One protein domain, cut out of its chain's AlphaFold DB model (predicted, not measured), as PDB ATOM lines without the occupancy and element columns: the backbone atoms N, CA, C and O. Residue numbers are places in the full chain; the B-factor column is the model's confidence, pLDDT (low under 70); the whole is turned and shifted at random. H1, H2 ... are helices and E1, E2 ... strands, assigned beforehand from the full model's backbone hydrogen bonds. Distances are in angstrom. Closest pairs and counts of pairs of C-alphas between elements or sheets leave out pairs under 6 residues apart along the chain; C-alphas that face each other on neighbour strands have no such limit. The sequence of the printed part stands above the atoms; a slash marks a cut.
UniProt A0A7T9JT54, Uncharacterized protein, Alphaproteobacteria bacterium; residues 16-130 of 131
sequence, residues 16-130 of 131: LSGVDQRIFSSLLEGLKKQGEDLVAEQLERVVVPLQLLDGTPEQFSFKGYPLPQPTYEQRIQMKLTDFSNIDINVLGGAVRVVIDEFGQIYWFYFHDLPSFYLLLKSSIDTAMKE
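What this domain is: This is residues 16 to 130 of the 131 residues of an uncharacterized protein of Alphaproteobacteria bacterium (UniProt A0A7T9JT54). One twisted sheet of five strands makes a slab, with helices H1, H2 and H4 packed over one face in two layers and the other face bare of helices. H1 slants over the edge strand E4, H4 slants over E3 towards the other edge, and the small helix H3 lies away from the sheet in the loop between E3 and E4. The printed part has 115 residues, with four named helices and six named strands in the order H1 H2 E1 E2 E3 H3 E4 E5 E6 H4. The sheet order is E2 E3 E6 E5 E4, all antiparallel, E1 is outside it, and the class is mixed, helices and strands. The whole is compact, with a radius of gyration of the C-alphas of 14.1 A and spans of 40 by 35 by 22 A.

Where its parts are: H1, residues 21 to 33, begins at C-alpha 21 (-13.648, -51.173, 13.363) and is 18.1 A long. H2 is residues 37 to 43, E1 residues 46 to 49, E2 residues 54 to 56 and E3 residues 59 to 63, 14.3 A long. H3 is residues 72 to 77, with C-alpha 72 at (6.671, -41.008, 36.826). E4, residues 84 to 90, is 18.7 A long, E5, residues 93 to 99, 19.8 A and E6, residues 105 to 111, 18.0 A. H4, residues 114 to 128, is 21.0 A long and ends at C-alpha 128 (-14.962, -59.406, 32.970).

How they stand to each other: E4, E5 and E6 form a meander, each strand the antiparallel neighbour of the one before; N 88 and O 95 are 2.8 A apart, and N 96 and O 109 are 2.8 A apart. E3 is antiparallel to E6, with N 110 and O 60 at 2.8 A, and E2 and E3 are a hairpin, with N 56 and O 59 at 2.8 A. Residues 46 to 47 of E1 pair antiparallel with residues 65 to 66; E1 pairs with no named strand. H1 is on the sheet at a height of 8.1 A, and its closest C-alphas to E4 are those of Ser 26 and Val 90, 5.6 A apart. H1 touches H2 with residues 28 to 32 alone, in a helical hairpin at a shallow tilt of 21 degrees; the closest C-alphas are those of Leu 28 and Ala 40, 5.5 A apart. H2 is also on the sheet. H4 is on the same face as H1, at a height of 11.8 A; its closest C-alphas to E3 are those of Tyr 117 and Phe 60, 7.4 A apart. H3 is not on the sheet and touches no helix. In H1, H2, H3 and H4 every O i to N i+4 pair is within hydrogen-bond range.

The domain as a whole: The two C-alphas farthest apart, those of Glu 73 and Gly 92, are 41.0 A apart. The printed part has no cut and no long link. Mean pLDDT of the printed part is 94.2, that of H3 is 86, and no printed residue is under 70.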
ATOM      1  N   LEU A  16      -9.679 -50.587  22.310       95.31
ATOM      2  CA  LEU A  16     -10.776 -49.831  21.691       95.31
ATOM      3  C   LEU A  16     -10.943 -50.183  20.203       95.31
ATOM      4  O   LEU A  16     -12.062 -50.346  19.720       95.31
ATOM      5  N   SER A  17      -9.826 -50.388  19.498       95.50
ATOM      6  CA  SER A  17      -9.801 -50.823  18.095       95.50
ATOM      7  C   SER A  17     -10.435 -52.196  17.852       95.50
ATOM      8  O   SER A  17     -10.824 -52.491  16.728       95.50
ATOM      9  N   GLY A  18     -10.571 -53.027  18.889       93.56
ATOM     10  CA  GLY A  18     -11.184 -54.351  18.792       93.56
ATOM     11  C   GLY A  18     -12.706 -54.369  18.948       93.56
ATOM     12  O   GLY A  18     -13.295 -55.432  18.781       93.56
ATOM     13  N   VAL A  19     -13.344 -53.240  19.285       95.56
ATOM     14  CA  VAL A  19     -14.784 -53.195  19.615       95.56
ATOM     15  C   VAL A  19     -15.653 -53.005  18.370       95.56
ATOM     16  O   VAL A  19     -16.522 -53.825  18.087       95.56
ATOM     17  N   ASP A  20     -15.423 -51.935  17.605       96.25
ATOM     18  CA  ASP A  20     -16.057 -51.710  16.297       96.25
ATOM     19  C   ASP A  20     -15.066 -50.989  15.373       96.25
ATOM     20  O   ASP A  20     -14.718 -49.822  15.582       96.25
ATOM     21  N   GLN A  21     -14.631 -51.685  14.319       95.69
ATOM     22  CA  GLN A  21     -13.648 -51.173  13.363       95.69
ATOM     23  C   GLN A  21     -14.122 -49.904  12.639       95.69
ATOM     24  O   GLN A  21     -13.298 -49.069  12.260       95.69
ATOM     25  N   ARG A  22     -15.433 -49.732  12.429       96.44
ATOM     26  CA  ARG A  22     -15.986 -48.567  11.721       96.44
ATOM     27  C   ARG A  22     -15.916 -47.325  12.596       96.44
ATOM     28  O   ARG A  22     -15.468 -46.285  12.123       96.44
ATOM     29  N   ILE A  23     -16.301 -47.455  13.867       96.38
ATOM     30  CA  ILE A  23     -16.182 -46.376  14.859       96.38
ATOM     31  C   ILE A  23     -14.715 -45.990  15.021       96.38
ATOM     32  O   ILE A  23     -14.375 -44.816  14.908       96.38
ATOM     33  N   PHE A  24     -13.839 -46.982  15.195       97.25
ATOM     34  CA  PHE A  24     -12.408 -46.747  15.336       97.25
ATOM     35  C   PHE A  24     -11.811 -46.014  14.125       97.25
ATOM     36  O   PHE A  24     -11.134 -45.000  14.286       97.25
ATOM     37  N   SER A  25     -12.104 -46.478  12.905       97.06
ATOM     38  CA  SER A  25     -11.582 -45.854  11.680       97.06
ATOM     39  C   SER A  25     -12.113 -44.429  11.494       97.06
ATOM     40  O   SER A  25     -11.357 -43.540  11.113       97.06
ATOM     41  N   SER A  26     -13.388 -44.191  11.816       97.19
ATOM     42  CA  SER A  26     -14.002 -42.863  11.729       97.19
ATOM     43  C   SER A  26     -13.452 -41.891  12.780       97.19
ATOM     44  O   SER A  26     -13.303 -40.710  12.475       97.19
ATOM     45  N   LEU A  27     -13.120 -42.361  13.988       97.31
ATOM     46  CA  LEU A  27     -12.416 -41.558  14.994       97.31
ATOM     47  C   LEU A  27     -11.014 -41.180  14.513       97.31
ATOM     48  O   LEU A  27     -10.639 -40.012  14.573       97.31
ATOM     49  N   LEU A  28     -10.262 -42.157  13.996       97.12
ATOM     50  CA  LEU A  28      -8.908 -41.944  13.491       97.12
ATOM     51  C   LEU A  28      -8.886 -40.932  12.338       97.12
ATOM     52  O   LEU A  28      -8.054 -40.029  12.314       97.12
ATOM     53  N   GLU A  29      -9.812 -41.067  11.389       97.19
ATOM     54  CA  GLU A  29      -9.971 -40.120  10.284       97.19
ATOM     55  C   GLU A  29     -10.375 -38.728  10.790       97.19
ATOM     56  O   GLU A  29      -9.846 -37.723  10.315       97.19
ATOM     57  N   GLY A  30     -11.285 -38.664  11.765       96.69
ATOM     58  CA  GLY A  30     -11.738 -37.418  12.374       96.69
ATOM     59  C   GLY A  30     -10.616 -36.641  13.062       96.69
ATOM     60  O   GLY A  30     -10.467 -35.450  12.799       96.69
ATOM     61  N   LEU A  31      -9.786 -37.320  13.860       96.62
ATOM     62  CA  LEU A  31      -8.604 -36.727  14.499       96.62
ATOM     63  C   LEU A  31      -7.619 -36.183  13.454       96.62
ATOM     64  O   LEU A  31      -7.231 -35.018  13.511       96.62
ATOM     65  N   LYS A  32      -7.280 -36.991  12.440       96.56
ATOM     66  CA  LYS A  32      -6.358 -36.581  11.366       96.56
ATOM     67  C   LYS A  32      -6.872 -35.374  10.582       96.56
ATOM     68  O   LYS A  32      -6.107 -34.469  10.268       96.56
ATOM     69  N   LYS A  33      -8.177 -35.310  10.295       96.19
ATOM     70  CA  LYS A  33      -8.793 -34.156   9.612       96.19
ATOM     71  C   LYS A  33      -8.700 -32.857  10.412       96.19
ATOM     72  O   LYS A  33      -8.697 -31.792   9.801       96.19
ATOM     73  N   GLN A  34      -8.643 -32.938  11.738       95.75
ATOM     74  CA  GLN A  34      -8.492 -31.776  12.617       95.75
ATOM     75  C   GLN A  34      -7.022 -31.408  12.882       95.75
ATOM     76  O   GLN A  34      -6.767 -30.411  13.548       95.75
ATOM     77  N   GLY A  35      -6.060 -32.154  12.323       95.31
ATOM     78  CA  GLY A  35      -4.626 -31.932  12.541       95.31
ATOM     79  C   GLY A  35      -4.093 -32.534  13.845       95.31
ATOM     80  O   GLY A  35      -2.981 -32.217  14.257       95.31
ATOM     81  N   GLU A  36      -4.861 -33.415  14.488       95.38
ATOM     82  CA  GLU A  36      -4.528 -34.035  15.775       95.38
ATOM     83  C   GLU A  36      -3.734 -35.338  15.580       95.38
ATOM     84  O   GLU A  36      -4.098 -36.402  16.088       95.38
ATOM     85  N   ASP A  37      -2.644 -35.276  14.806       94.44
ATOM     86  CA  ASP A  37      -1.863 -36.455  14.394       94.44
ATOM     87  C   ASP A  37      -1.293 -37.233  15.591       94.44
ATOM     88  O   ASP A  37      -1.369 -38.461  15.639       94.44
ATOM     89  N   LEU A  38      -0.798 -36.526  16.612       92.56
ATOM     90  CA  LEU A  38      -0.267 -37.154  17.827       92.56
ATOM     91  C   LEU A  38      -1.356 -37.881  18.625       92.56
ATOM     92  O   LEU A  38      -1.108 -38.947  19.189       92.56
ATOM     93  N   VAL A  39      -2.570 -37.329  18.673       94.81
ATOM     94  CA  VAL A  39      -3.714 -37.969  19.338       94.81
ATOM     95  C   VAL A  39      -4.195 -39.166  18.513       94.81
ATOM     96  O   VAL A  39      -4.513 -40.216  19.072       94.81
ATOM     97  N   ALA A  40      -4.178 -39.062  17.182       96.06
ATOM     98  CA  ALA A  40      -4.483 -40.169  16.280       96.06
ATOM     99  C   ALA A  40      -3.527 -41.363  16.487       96.06
ATOM    100  O   ALA A  40      -3.982 -42.502  16.575       96.06
ATOM    101  N   GLU A  41      -2.225 -41.117  16.654       94.69
ATOM    102  CA  GLU A  41      -1.234 -42.153  16.993       94.69
ATOM    103  C   GLU A  41      -1.440 -42.759  18.392       94.69
ATOM    104  O   GLU A  41      -1.111 -43.922  18.651       94.69
ATOM    105  N   GLN A  42      -1.959 -41.980  19.344       95.38
ATOM    106  CA  GLN A  42      -2.336 -42.511  20.654       95.38
ATOM    107  C   GLN A  42      -3.557 -43.424  20.560       95.38
ATOM    108  O   GLN A  42      -3.569 -44.464  21.219       95.38
ATOM    109  N   LEU A  43      -4.549 -43.079  19.730       96.56
ATOM    110  CA  LEU A  43      -5.812 -43.811  19.607       96.56
ATOM    111  C   LEU A  43      -5.601 -45.303  19.304       96.56
ATOM    112  O   LEU A  43      -6.280 -46.150  19.883       96.56
ATOM    113  N   GLU A  44      -4.620 -45.648  18.466       93.75
ATOM    114  CA  GLU A  44      -4.272 -47.043  18.132       93.75
ATOM    115  C   GLU A  44      -3.835 -47.880  19.342       93.75
ATOM    116  O   GLU A  44      -3.944 -49.110  19.345       93.75
ATOM    117  N   ARG A  45      -3.359 -47.206  20.390       94.75
ATOM    118  CA  ARG A  45      -2.856 -47.795  21.629       94.75
ATOM    119  C   ARG A  45      -3.847 -47.683  22.784       94.75
ATOM    120  O   ARG A  45      -3.529 -48.142  23.880       94.75
ATOM    121  N   VAL A  46      -5.019 -47.082  22.559       96.69
ATOM    122  CA  VAL A  46      -6.028 -46.887  23.601       96.69
ATOM    123  C   VAL A  46      -6.642 -48.217  24.006       96.69
ATOM    124  O   VAL A  46      -7.186 -48.977  23.195       96.69
ATOM    125  N   VAL A  47      -6.600 -48.455  25.311       96.12
ATOM    126  CA  VAL A  47      -7.361 -49.506  25.967       96.12
ATOM    127  C   VAL A  47      -8.487 -48.899  26.793       96.12
ATOM    128  O   VAL A  47      -8.375 -47.793  27.325       96.12
ATOM    129  N   VAL A  48      -9.577 -49.646  26.897       96.00
ATOM    130  CA  VAL A  48     -10.710 -49.360  27.769       96.00
ATOM    131  C   VAL A  48     -10.598 -50.303  28.966       96.00
ATOM    132  O   VAL A  48     -10.715 -51.519  28.785       96.00
ATOM    133  N   PRO A  49     -10.337 -49.787  30.179       93.62
ATOM    134  CA  PRO A  49     -10.412 -50.573  31.405       93.62
ATOM    135  C   PRO A  49     -11.746 -51.292  31.523       93.62
ATOM    136  O   PRO A  49     -12.777 -50.738  31.129       93.62
ATOM    137  N   LEU A  50     -11.737 -52.486  32.115       92.38
ATOM    138  CA  LEU A  50     -12.970 -53.172  32.484       92.38
ATOM    139  C   LEU A  50     -13.671 -52.376  33.586       92.38
ATOM    140  O   LEU A  50     -13.313 -52.439  34.761       92.38
ATOM    141  N   GLN A  51     -14.632 -51.560  33.168       90.25
ATOM    142  CA  GLN A  51     -15.331 -50.591  33.997       90.25
ATOM    143  C   GLN A  51     -16.799 -50.525  33.585       90.25
ATOM    144  O   GLN A  51     -17.168 -50.897  32.472       90.25
ATOM    145  N   LEU A  52     -17.635 -49.983  34.465       89.94
ATOM    146  CA  LEU A  52     -18.993 -49.619  34.085       89.94
ATOM    147  C   LEU A  52     -18.956 -48.403  33.156       89.94
ATOM    148  O   LEU A  52     -18.271 -47.423  33.440       89.94
ATOM    149  N   LEU A  53     -19.711 -48.475  32.062       94.94
ATOM    150  CA  LEU A  53     -19.998 -47.307  31.236       94.94
ATOM    151  C   LEU A  53     -20.937 -46.379  32.012       94.94
ATOM    152  O   LEU A  53     -21.922 -46.854  32.583       94.94
ATOM    153  N   ASP A  54     -20.645 -45.084  32.010       95.94
ATOM    154  CA  ASP A  54     -21.531 -44.073  32.586       95.94
ATOM    155  C   ASP A  54     -22.517 -43.568  31.524       95.94
ATOM    156  O   ASP A  54     -22.139 -43.422  30.361       95.94
ATOM    157  N   GLY A  55     -23.764 -43.294  31.908       96.56
ATOM    158  CA  GLY A  55     -24.821 -42.808  31.010       96.56
ATOM    159  C   GLY A  55     -25.731 -43.883  30.387       96.56
ATOM    160  O   GLY A  55     -25.899 -44.983  30.919       96.56
ATOM    161  N   THR A  56     -26.376 -43.530  29.271       97.69
ATOM    162  CA  THR A  56     -27.366 -44.335  28.527       97.69
ATOM    163  C   THR A  56     -26.836 -44.723  27.139       97.69
ATOM    164  O   THR A  56     -25.845 -44.156  26.686       97.69
ATOM    165  N   PRO A  57     -27.477 -45.658  26.412       97.62
ATOM    166  CA  PRO A  57     -27.054 -46.001  25.051       97.62
ATOM    167  C   PRO A  57     -26.924 -44.800  24.102       97.62
ATOM    168  O   PRO A  57     -26.042 -44.772  23.249       97.62
ATOM    169  N   GLU A  58     -27.775 -43.793  24.257       97.75
ATOM    170  CA  GLU A  58     -27.779 -42.582  23.438       97.75
ATOM    171  C   GLU A  58     -26.679 -41.603  23.854       97.75
ATOM    172  O   GLU A  58     -26.184 -40.856  23.016       97.75
ATOM    173  N   GLN A  59     -26.292 -41.591  25.133       98.06
ATOM    174  CA  GLN A  59     -25.301 -40.667  25.683       98.06
ATOM    175  C   GLN A  59     -24.493 -41.355  26.773       98.06
ATOM    176  O   GLN A  59     -24.982 -41.540  27.888       98.06
ATOM    177  N   PHE A  60     -23.247 -41.705  26.478       98.38
ATOM    178  CA  PHE A  60     -22.413 -42.426  27.431       98.38
ATOM    179  C   PHE A  60     -20.976 -41.947  27.428       98.38
ATOM    180  O   PHE A  60     -20.496 -41.339  26.471       98.38
ATOM    181  N   SER A  61     -20.271 -42.254  28.508       98.25
ATOM    182  CA  SER A  61     -18.857 -41.950  28.635       98.25
ATOM    183  C   SER A  61     -18.084 -43.085  29.287       98.25
ATOM    184  O   SER A  61     -18.632 -43.925  30.008       98.25
ATOM    185  N   PHE A  62     -16.792 -43.128  28.988       97.62
ATOM    186  CA  PHE A  62     -15.869 -44.074  29.593       97.62
ATOM    187  C   PHE A  62     -14.443 -43.534  29.576       97.62
ATOM    188  O   PHE A  62     -14.053 -42.759  28.695       97.62
ATOM    189  N   LYS A  63     -13.638 -43.996  30.537       96.31
ATOM    190  CA  LYS A  63     -12.191 -43.775  30.512       96.31
ATOM    191  C   LYS A  63     -11.554 -44.634  29.440       96.31
ATOM    192  O   LYS A  63     -11.827 -45.831  29.370       96.31
ATOM    193  N   GLY A  64     -10.641 -44.055  28.684       94.94
ATOM    194  CA  GLY A  64      -9.737 -44.800  27.823       94.94
ATOM    195  C   GLY A  64      -8.370 -44.157  27.901       94.94
ATOM    196  O   GLY A  64      -8.280 -42.938  27.993       94.94
ATOM    197  N   TYR A  65      -7.319 -44.967  27.898       93.94
ATOM    198  CA  TYR A  65      -5.961 -44.444  27.947       93.94
ATOM    199  C   TYR A  65      -5.010 -45.229  27.049       93.94
ATOM    200  O   TYR A  65      -5.181 -46.442  26.878       93.94
ATOM    201  N   PRO A  66      -4.003 -44.563  26.465       93.69
ATOM    202  CA  PRO A  66      -3.002 -45.227  25.651       93.69
ATOM    203  C   PRO A  66      -2.043 -46.056  26.515       93.69
ATOM    204  O   PRO A  66      -1.719 -45.698  27.649       93.69
ATOM    205  N   LEU A  67      -1.565 -47.172  25.964       92.00
ATOM    206  CA  LEU A  67      -0.465 -47.953  26.533       92.00
ATOM    207  C   LEU A  67       0.784 -47.924  25.626       92.00
ATOM    208  O   LEU A  67       0.657 -48.017  24.405       92.00
ATOM    209  N   PRO A  68       2.005 -47.871  26.190       89.00
ATOM    210  CA  PRO A  68       2.304 -47.749  27.616       89.00
ATOM    211  C   PRO A  68       1.970 -46.354  28.157       89.00
ATOM    212  O   PRO A  68       2.110 -45.358  27.451       89.00
ATOM    213  N   GLN A  69       1.564 -46.302  29.425       85.50
ATOM    214  CA  GLN A  69       1.382 -45.041  30.137       85.50
ATOM    215  C   GLN A  69       2.744 -44.407  30.464       85.50
ATOM    216  O   GLN A  69       3.688 -45.146  30.773       85.50
ATOM    217  N   PRO A  70       2.855 -43.067  30.464       84.50
ATOM    218  CA  PRO A  70       4.076 -42.388  30.872       84.50
ATOM    219  C   PRO A  70       4.515 -42.786  32.288       84.50
ATOM    220  O   PRO A  70       3.719 -42.814  33.236       84.50
ATOM    221  N   THR A  71       5.807 -43.064  32.459       86.56
ATOM    222  CA  THR A  71       6.385 -43.304  33.786       86.56
ATOM    223  C   THR A  71       6.332 -42.035  34.637       86.56
ATOM    224  O   THR A  71       6.098 -40.930  34.151       86.56
ATOM    225  N   TYR A  72       6.556 -42.171  35.944       84.56
ATOM    226  CA  TYR A  72       6.671 -41.008  36.826       84.56
ATOM    227  C   TYR A  72       7.774 -40.036  36.364       84.56
ATOM    228  O   TYR A  72       7.540 -38.835  36.281       84.56
ATOM    229  N   GLU A  73       8.942 -40.563  35.988       87.50
ATOM    230  CA  GLU A  73      10.070 -39.768  35.487       87.50
ATOM    231  C   GLU A  73       9.729 -39.047  34.178       87.50
ATOM    232  O   GLU A  73      10.048 -37.871  34.025       87.50
ATOM    233  N   GLN A  74       9.025 -39.724  33.266       86.38
ATOM    234  CA  GLN A  74       8.554 -39.119  32.021       86.38
ATOM    235  C   GLN A  74       7.551 -37.997  32.298       86.38
ATOM    236  O   GLN A  74       7.706 -36.909  31.756       86.38
ATOM    237  N   ARG A  75       6.581 -38.207  33.200       84.88
ATOM    238  CA  ARG A  75       5.590 -37.180  33.571       84.88
ATOM    239  C   ARG A  75       6.218 -35.919  34.157       84.88
ATOM    240  O   ARG A  75       5.742 -34.834  33.858       84.88
ATOM    241  N   ILE A  76       7.302 -36.041  34.927       86.06
ATOM    242  CA  ILE A  76       8.048 -34.878  35.448       86.06
ATOM    243  C   ILE A  76       8.676 -34.053  34.316       86.06
ATOM    244  O   ILE A  76       8.799 -32.836  34.428       86.06
ATOM    245  N   GLN A  77       9.110 -34.711  33.241       86.62
ATOM    246  CA  GLN A  77       9.765 -34.059  32.104       86.62
ATOM    247  C   GLN A  77       8.764 -33.484  31.093       86.62
ATOM    248  O   GLN A  77       9.139 -32.652  30.264       86.62
ATOM    249  N   MET A  78       7.507 -33.928  31.140       85.25
ATOM    250  CA  MET A  78       6.449 -33.443  30.262       85.25
ATOM    251  C   MET A  78       6.031 -32.031  30.663       85.25
ATOM    252  O   MET A  78       5.886 -31.699  31.838       85.25
ATOM    253  N   LYS A  79       5.824 -31.180  29.658       80.38
ATOM    254  CA  LYS A  79       5.208 -29.876  29.882       80.38
ATOM    255  C   LYS A  79       3.722 -30.103  30.112       80.38
ATOM    256  O   LYS A  79       3.050 -30.573  29.201       80.38
ATOM    257  N   LEU A  80       3.251 -29.772  31.312       86.81
ATOM    258  CA  LEU A  80       1.827 -29.794  31.612       86.81
ATOM    259  C   LEU A  80       1.098 -28.808  30.699       86.81
ATOM    260  O   LEU A  80       1.576 -27.699  30.443       86.81
ATOM    261  N   THR A  81      -0.049 -29.245  30.213       82.62
ATOM    262  CA  THR A  81      -0.978 -28.471  29.392       82.62
ATOM    263  C   THR A  81      -2.330 -28.416  30.091       82.62
ATOM    264  O   THR A  81      -2.575 -29.172  31.030       82.62
ATOM    265  N   ASP A  82      -3.207 -27.511  29.666       89.06
ATOM    266  CA  ASP A  82      -4.592 -27.552  30.126       89.06
ATOM    267  C   ASP A  82      -5.309 -28.756  29.511       89.06
ATOM    268  O   ASP A  82      -5.001 -29.174  28.392       89.06
ATOM    269  N   PHE A  83      -6.310 -29.280  30.223       92.50
ATOM    270  CA  PHE A  83      -7.230 -30.251  29.638       92.50
ATOM    271  C   PHE A  83      -7.823 -29.689  28.346       92.50
ATOM    272  O   PHE A  83      -8.308 -28.553  28.316       92.50
ATOM    273  N   SER A  84      -7.835 -30.504  27.298       95.06
ATOM    274  CA  SER A  84      -8.417 -30.129  26.015       95.06
ATOM    275  C   SER A  84      -9.476 -31.131  25.574       95.06
ATOM    276  O   SER A  84      -9.496 -32.290  25.997       95.06
ATOM    277  N   ASN A  85     -10.403 -30.652  24.748       97.19
ATOM    278  CA  ASN A  85     -11.505 -31.439  24.216       97.19
ATOM    279  C   ASN A  85     -11.448 -31.385  22.693       97.19
ATOM    280  O   ASN A  85     -11.387 -30.297  22.121       97.19
ATOM    281  N   ILE A  86     -11.526 -32.549  22.060       97.19
ATOM    282  CA  ILE A  86     -11.585 -32.688  20.608       97.19
ATOM    283  C   ILE A  86     -12.945 -33.288  20.261       97.19
ATOM    284  O   ILE A  86     -13.237 -34.429  20.625       97.19
ATOM    285  N   ASP A  87     -13.781 -32.510  19.579       97.94
ATOM    286  CA  ASP A  87     -15.136 -32.906  19.193       97.94
ATOM    287  C   ASP A  87     -15.146 -33.407  17.740       97.94
ATOM    288  O   ASP A  87     -14.757 -32.695  16.814       97.94
ATOM    289  N   ILE A  88     -15.596 -34.644  17.527       97.25
ATOM    290  CA  ILE A  88     -15.517 -35.367  16.254       97.25
ATOM    291  C   ILE A  88     -16.894 -35.921  15.886       97.25
ATOM    292  O   ILE A  88     -17.554 -36.559  16.701       97.25
ATOM    293  N   ASN A  89     -17.302 -35.750  14.627       96.75
ATOM    294  CA  ASN A  89     -18.468 -36.450  14.088       96.75
ATOM    295  C   ASN A  89     -18.080 -37.862  13.640       96.75
ATOM    296  O   ASN A  89     -17.178 -38.037  12.817       96.75
ATOM    297  N   VAL A  90     -18.792 -38.865  14.148       94.38
ATOM    298  CA  VAL A  90     -18.512 -40.285  13.920       94.38
ATOM    299  C   VAL A  90     -19.800 -40.977  13.507       94.38
ATOM    300  O   VAL A  90     -20.727 -41.087  14.300       94.38
ATOM    301  N   LEU A  91     -19.865 -41.450  12.259       92.62
ATOM    302  CA  LEU A  91     -21.007 -42.203  11.712       92.62
ATOM    303  C   LEU A  91     -22.394 -41.566  11.970       92.62
ATOM    304  O   LEU A  91     -23.382 -42.276  12.129       92.62
ATOM    305  N   GLY A  92     -22.473 -40.232  11.996       90.38
ATOM    306  CA  GLY A  92     -23.716 -39.489  12.238       90.38
ATOM    307  C   GLY A  92     -24.004 -39.155  13.705       90.38
ATOM    308  O   GLY A  92     -24.924 -38.383  13.951       90.38
ATOM    309  N   GLY A  93     -23.212 -39.665  14.649       96.38
ATOM    310  CA  GLY A  93     -23.191 -39.211  16.040       96.38
ATOM    311  C   GLY A  93     -22.006 -38.290  16.337       96.38
ATOM    312  O   GLY A  93     -21.190 -37.990  15.457       96.38
ATOM    313  N   ALA A  94     -21.895 -37.868  17.595       97.38
ATOM    314  CA  ALA A  94     -20.819 -37.001  18.072       97.38
ATOM    315  C   ALA A  94     -19.983 -37.701  19.145       97.38
ATOM    316  O   ALA A  94     -20.507 -38.418  19.999       97.38
ATOM    317  N   VAL A  95     -18.673 -37.478  19.107       98.25
ATOM    318  CA  VAL A  95     -17.729 -37.996  20.093       98.25
ATOM    319  C   VAL A  95     -16.820 -36.875  20.562       98.25
ATOM    320  O   VAL A  95     -16.167 -36.234  19.746       98.25
ATOM    321  N   ARG A  96     -16.737 -36.674  21.873       98.50
ATOM    322  CA  ARG A  96     -15.729 -35.828  22.508       98.50
ATOM    323  C   ARG A  96     -14.617 -36.697  23.065       98.50
ATOM    324  O   ARG A  96     -14.876 -37.559  23.905       98.50
ATOM    325  N   VAL A  97     -13.392 -36.437  22.635       98.19
ATOM    326  CA  VAL A  97     -12.177 -37.019  23.209       98.19
ATOM    327  C   VAL A  97     -11.564 -35.991  24.150       98.19
ATOM    328  O   VAL A  97     -11.296 -34.862  23.741       98.19
ATOM    329  N   VAL A  98     -11.363 -36.366  25.408       97.88
ATOM    330  CA  VAL A  98     -10.705 -35.516  26.406       97.88
ATOM    331  C   VAL A  98      -9.247 -35.908  26.506       97.88
ATOM    332  O   VAL A  98      -8.931 -37.086  26.698       97.88
ATOM    333  N   ILE A  99      -8.386 -34.904  26.411       96.25
ATOM    334  CA  ILE A  99      -6.945 -35.015  26.574       96.25
ATOM    335  C   ILE A  99      -6.576 -34.454  27.948       96.25
ATOM    336  O   ILE A  99      -7.046 -33.379  28.330       96.25
ATOM    337  N   ASP A 100      -5.789 -35.207  28.712       93.69
ATOM    338  CA  ASP A 100      -5.334 -34.797  30.037       93.69
ATOM    339  C   ASP A 100      -4.192 -33.774  29.993       93.69
ATOM    340  O   ASP A 100      -3.677 -33.403  28.939       93.69
ATOM    341  N   GLU A 101      -3.766 -33.341  31.179       91.75
ATOM    342  CA  GLU A 101      -2.666 -32.392  31.352       91.75
ATOM    343  C   GLU A 101      -1.318 -32.881  30.788       91.75
ATOM    344  O   GLU A 101      -0.435 -32.066  30.513       91.75
ATOM    345  N   PHE A 102      -1.159 -34.191  30.563       90.56
ATOM    346  CA  PHE A 102       0.019 -34.805  29.946       90.56
ATOM    347  C   PHE A 102      -0.128 -34.966  28.425       90.56
ATOM    348  O   PHE A 102       0.701 -35.621  27.787       90.56
ATOM    349  N   GLY A 103      -1.173 -34.402  27.818       90.56
ATOM    350  CA  GLY A 103      -1.424 -34.555  26.391       90.56
ATOM    351  C   GLY A 103      -1.845 -35.977  26.006       90.56
ATOM    352  O   GLY A 103      -1.658 -36.362  24.849       90.56
ATOM    353  N   GLN A 104      -2.338 -36.784  26.956       93.31
ATOM    354  CA  GLN A 104      -2.791 -38.154  26.710       93.31
ATOM    355  C   GLN A 104      -4.315 -38.243  26.613       93.31
ATOM    356  O   GLN A 104      -5.035 -37.577  27.353       93.31
ATOM    357  N   ILE A 105      -4.820 -39.120  25.743       96.06
ATOM    358  CA  ILE A 105      -6.241 -39.497  25.745       96.06
ATOM    359  C   ILE A 105      -6.632 -40.013  27.137       96.06
ATOM    360  O   ILE A 105      -5.969 -40.899  27.683       96.06
ATOM    361  N   TYR A 106      -7.727 -39.476  27.679       95.06
ATOM    362  CA  TYR A 106      -8.177 -39.742  29.045       95.06
ATOM    363  C   TYR A 106      -9.638 -40.210  29.132       95.06
ATOM    364  O   TYR A 106      -9.944 -41.187  29.826       95.06
ATOM    365  N   TRP A 107     -10.550 -39.551  28.416       97.25
ATOM    366  CA  TRP A 107     -11.971 -39.920  28.370       97.25
ATOM    367  C   TRP A 107     -12.550 -39.807  26.975       97.25
ATOM    368  O   TRP A 107     -12.099 -39.012  26.151       97.25
ATOM    369  N   PHE A 108     -13.627 -40.555  26.769       98.25
ATOM    370  CA  PHE A 108     -14.508 -40.404  25.630       98.25
ATOM    371  C   PHE A 108     -15.935 -40.145  26.099       98.25
ATOM    372  O   PHE A 108     -16.404 -40.786  27.041       98.25
ATOM    373  N   TYR A 109     -16.634 -39.262  25.393       98.50
ATOM    374  CA  TYR A 109     -18.068 -39.031  25.537       98.50
ATOM    375  C   TYR A 109     -18.713 -39.224  24.175       98.50
ATOM    376  O   TYR A 109     -18.330 -38.560  23.218       98.50
ATOM    377  N   PHE A 110     -19.675 -40.128  24.086       98.25
ATOM    378  CA  PHE A 110     -20.387 -40.477  22.866       98.25
ATOM    379  C   PHE A 110     -21.829 -39.982  22.941       98.25
ATOM    380  O   PHE A 110     -22.460 -40.048  23.997       98.25
ATOM    381  N   HIS A 111     -22.349 -39.526  21.806       98.25
ATOM    382  CA  HIS A 111     -23.721 -39.073  21.619       98.25
ATOM    383  C   HIS A 111     -24.292 -39.674  20.329       98.25
ATOM    384  O   HIS A 111     -23.605 -39.703  19.305       98.25
ATOM    385  N   ASP A 112     -25.537 -40.144  20.385       97.62
ATOM    386  CA  ASP A 112     -26.296 -40.737  19.276       97.62
ATOM    387  C   ASP A 112     -25.616 -41.953  18.610       97.62
ATOM    388  O   ASP A 112     -25.736 -42.183  17.406       97.62
ATOM    389  N   LEU A 113     -24.917 -42.781  19.400       97.25
ATOM    390  CA  LEU A 113     -24.244 -44.008  18.934       97.25
ATOM    391  C   LEU A 113     -24.623 -45.265  19.754       97.25
ATOM    392  O   LEU A 113     -23.742 -45.970  20.262       97.25
ATOM    393  N   PRO A 114     -25.920 -45.624  19.847       97.62
ATOM    394  CA  PRO A 114     -26.398 -46.707  20.715       97.62
ATOM    395  C   PRO A 114     -25.876 -48.093  20.335       97.62
ATOM    396  O   PRO A 114     -25.640 -48.933  21.204       97.62
ATOM    397  N   SER A 115     -25.633 -48.355  19.048       97.06
ATOM    398  CA  SER A 115     -25.034 -49.627  18.627       97.06
ATOM    399  C   SER A 115     -23.617 -49.796  19.174       97.06
ATOM    400  O   SER A 115     -23.243 -50.902  19.560       97.06
ATOM    401  N   PHE A 116     -22.845 -48.708  19.252       97.50
ATOM    402  CA  PHE A 116     -21.498 -48.758  19.806       97.50
ATOM    403  C   PHE A 116     -21.524 -48.973  21.322       97.50
ATOM    404  O   PHE A 116     -20.746 -49.784  21.819       97.50
ATOM    405  N   TYR A 117     -22.465 -48.346  22.041       97.94
ATOM    406  CA  TYR A 117     -22.679 -48.614  23.468       97.94
ATOM    407  C   TYR A 117     -22.882 -50.108  23.743       97.94
ATOM    408  O   TYR A 117     -22.208 -50.681  24.597       97.94
ATOM    409  N   LEU A 118     -23.796 -50.752  23.006       97.50
ATOM    410  CA  LEU A 118     -24.123 -52.166  23.210       97.50
ATOM    411  C   LEU A 118     -22.928 -53.079  22.921       97.50
ATOM    412  O   LEU A 118     -22.672 -54.006  23.691       97.50
ATOM    413  N   LEU A 119     -22.184 -52.803  21.846       97.62
ATOM    414  CA  LEU A 119     -20.973 -53.550  21.504       97.62
ATOM    415  C   LEU A 119     -19.906 -53.396  22.587       97.62
ATOM    416  O   LEU A 119     -19.410 -54.397  23.095       97.62
ATOM    417  N   LEU A 120     -19.613 -52.159  22.995       97.25
ATOM    418  CA  LEU A 120     -18.614 -51.879  24.020       97.25
ATOM    419  C   LEU A 120     -18.980 -52.532  25.354       97.25
ATOM    420  O   LEU A 120     -18.144 -53.205  25.957       97.25
ATOM    421  N   LYS A 121     -20.236 -52.386  25.788       96.81
ATOM    422  CA  LYS A 121     -20.741 -53.016  27.010       96.81
ATOM    423  C   LYS A 121     -20.595 -54.533  26.944       96.81
ATOM    424  O   LYS A 121     -20.064 -55.127  27.874       96.81
ATOM    425  N   SER A 122     -20.996 -55.151  25.831       96.31
ATOM    426  CA  SER A 122     -20.856 -56.596  25.647       96.31
ATOM    427  C   SER A 122     -19.394 -57.046  25.662       96.31
ATOM    428  O   SER A 122     -19.101 -58.099  26.222       96.31
ATOM    429  N   SER A 123     -18.476 -56.288  25.055       95.88
ATOM    430  CA  SER A 123     -17.045 -56.606  25.073       95.88
ATOM    431  C   SER A 123     -16.470 -56.546  26.487       95.88
ATOM    432  O   SER A 123     -15.714 -57.436  26.872       95.88
ATOM    433  N   ILE A 124     -16.857 -55.534  27.270       95.00
ATOM    434  CA  ILE A 124     -16.455 -55.404  28.676       95.00
ATOM    435  C   ILE A 124     -17.034 -56.555  29.505       95.00
ATOM    436  O   ILE A 124     -16.283 -57.231  30.202       95.00
ATOM    437  N   ASP A 125     -18.338 -56.825  29.390       94.25
ATOM    438  CA  ASP A 125     -19.024 -57.870  30.159       94.25
ATOM    439  C   ASP A 125     -18.458 -59.271  29.868       94.25
ATOM    440  O   ASP A 125     -18.392 -60.112  30.764       94.25
ATOM    441  N   THR A 126     -18.049 -59.542  28.623       94.31
ATOM    442  CA  THR A 126     -17.363 -60.789  28.258       94.31
ATOM    443  C   THR A 126     -15.982 -60.860  28.898       94.31
ATOM    444  O   THR A 126     -15.693 -61.834  29.586       94.31
ATOM    445  N   ALA A 127     -15.159 -59.819  28.746       91.50
ATOM    446  CA  ALA A 127     -13.808 -59.800  29.304       91.50
ATOM    447  C   ALA A 127     -13.801 -59.873  30.843       91.50
ATOM    448  O   ALA A 127     -12.914 -60.487  31.428       91.50
ATOM    449  N   MET A 128     -14.811 -59.309  31.513       90.19
ATOM    450  CA  MET A 128     -14.962 -59.406  32.970       90.19
ATOM    451  C   MET A 128     -15.258 -60.828  33.462       90.19
ATOM    452  O   MET A 128     -14.981 -61.123  34.618       90.19
ATOM    453  N   LYS A 129     -15.826 -61.704  32.624       89.25
ATOM    454  CA  LYS A 129     -16.105 -63.106  32.986       89.25
ATOM    455  C   LYS A 129     -14.886 -64.018  32.848       89.25
ATOM    456  O   LYS A 129     -14.936 -65.152  33.310       89.25
ATOM    457  N   GLU A 130     -13.839 -63.554  32.172       84.00
ATOM    458  CA  GLU A 130     -12.619 -64.322  31.902       84.00
ATOM    459  C   GLU A 130     -11.535 -64.130  32.981       84.00
ATOM    460  O   GLU A 130     -10.456 -64.713  32.871       84.00
TER     461      GLU A 130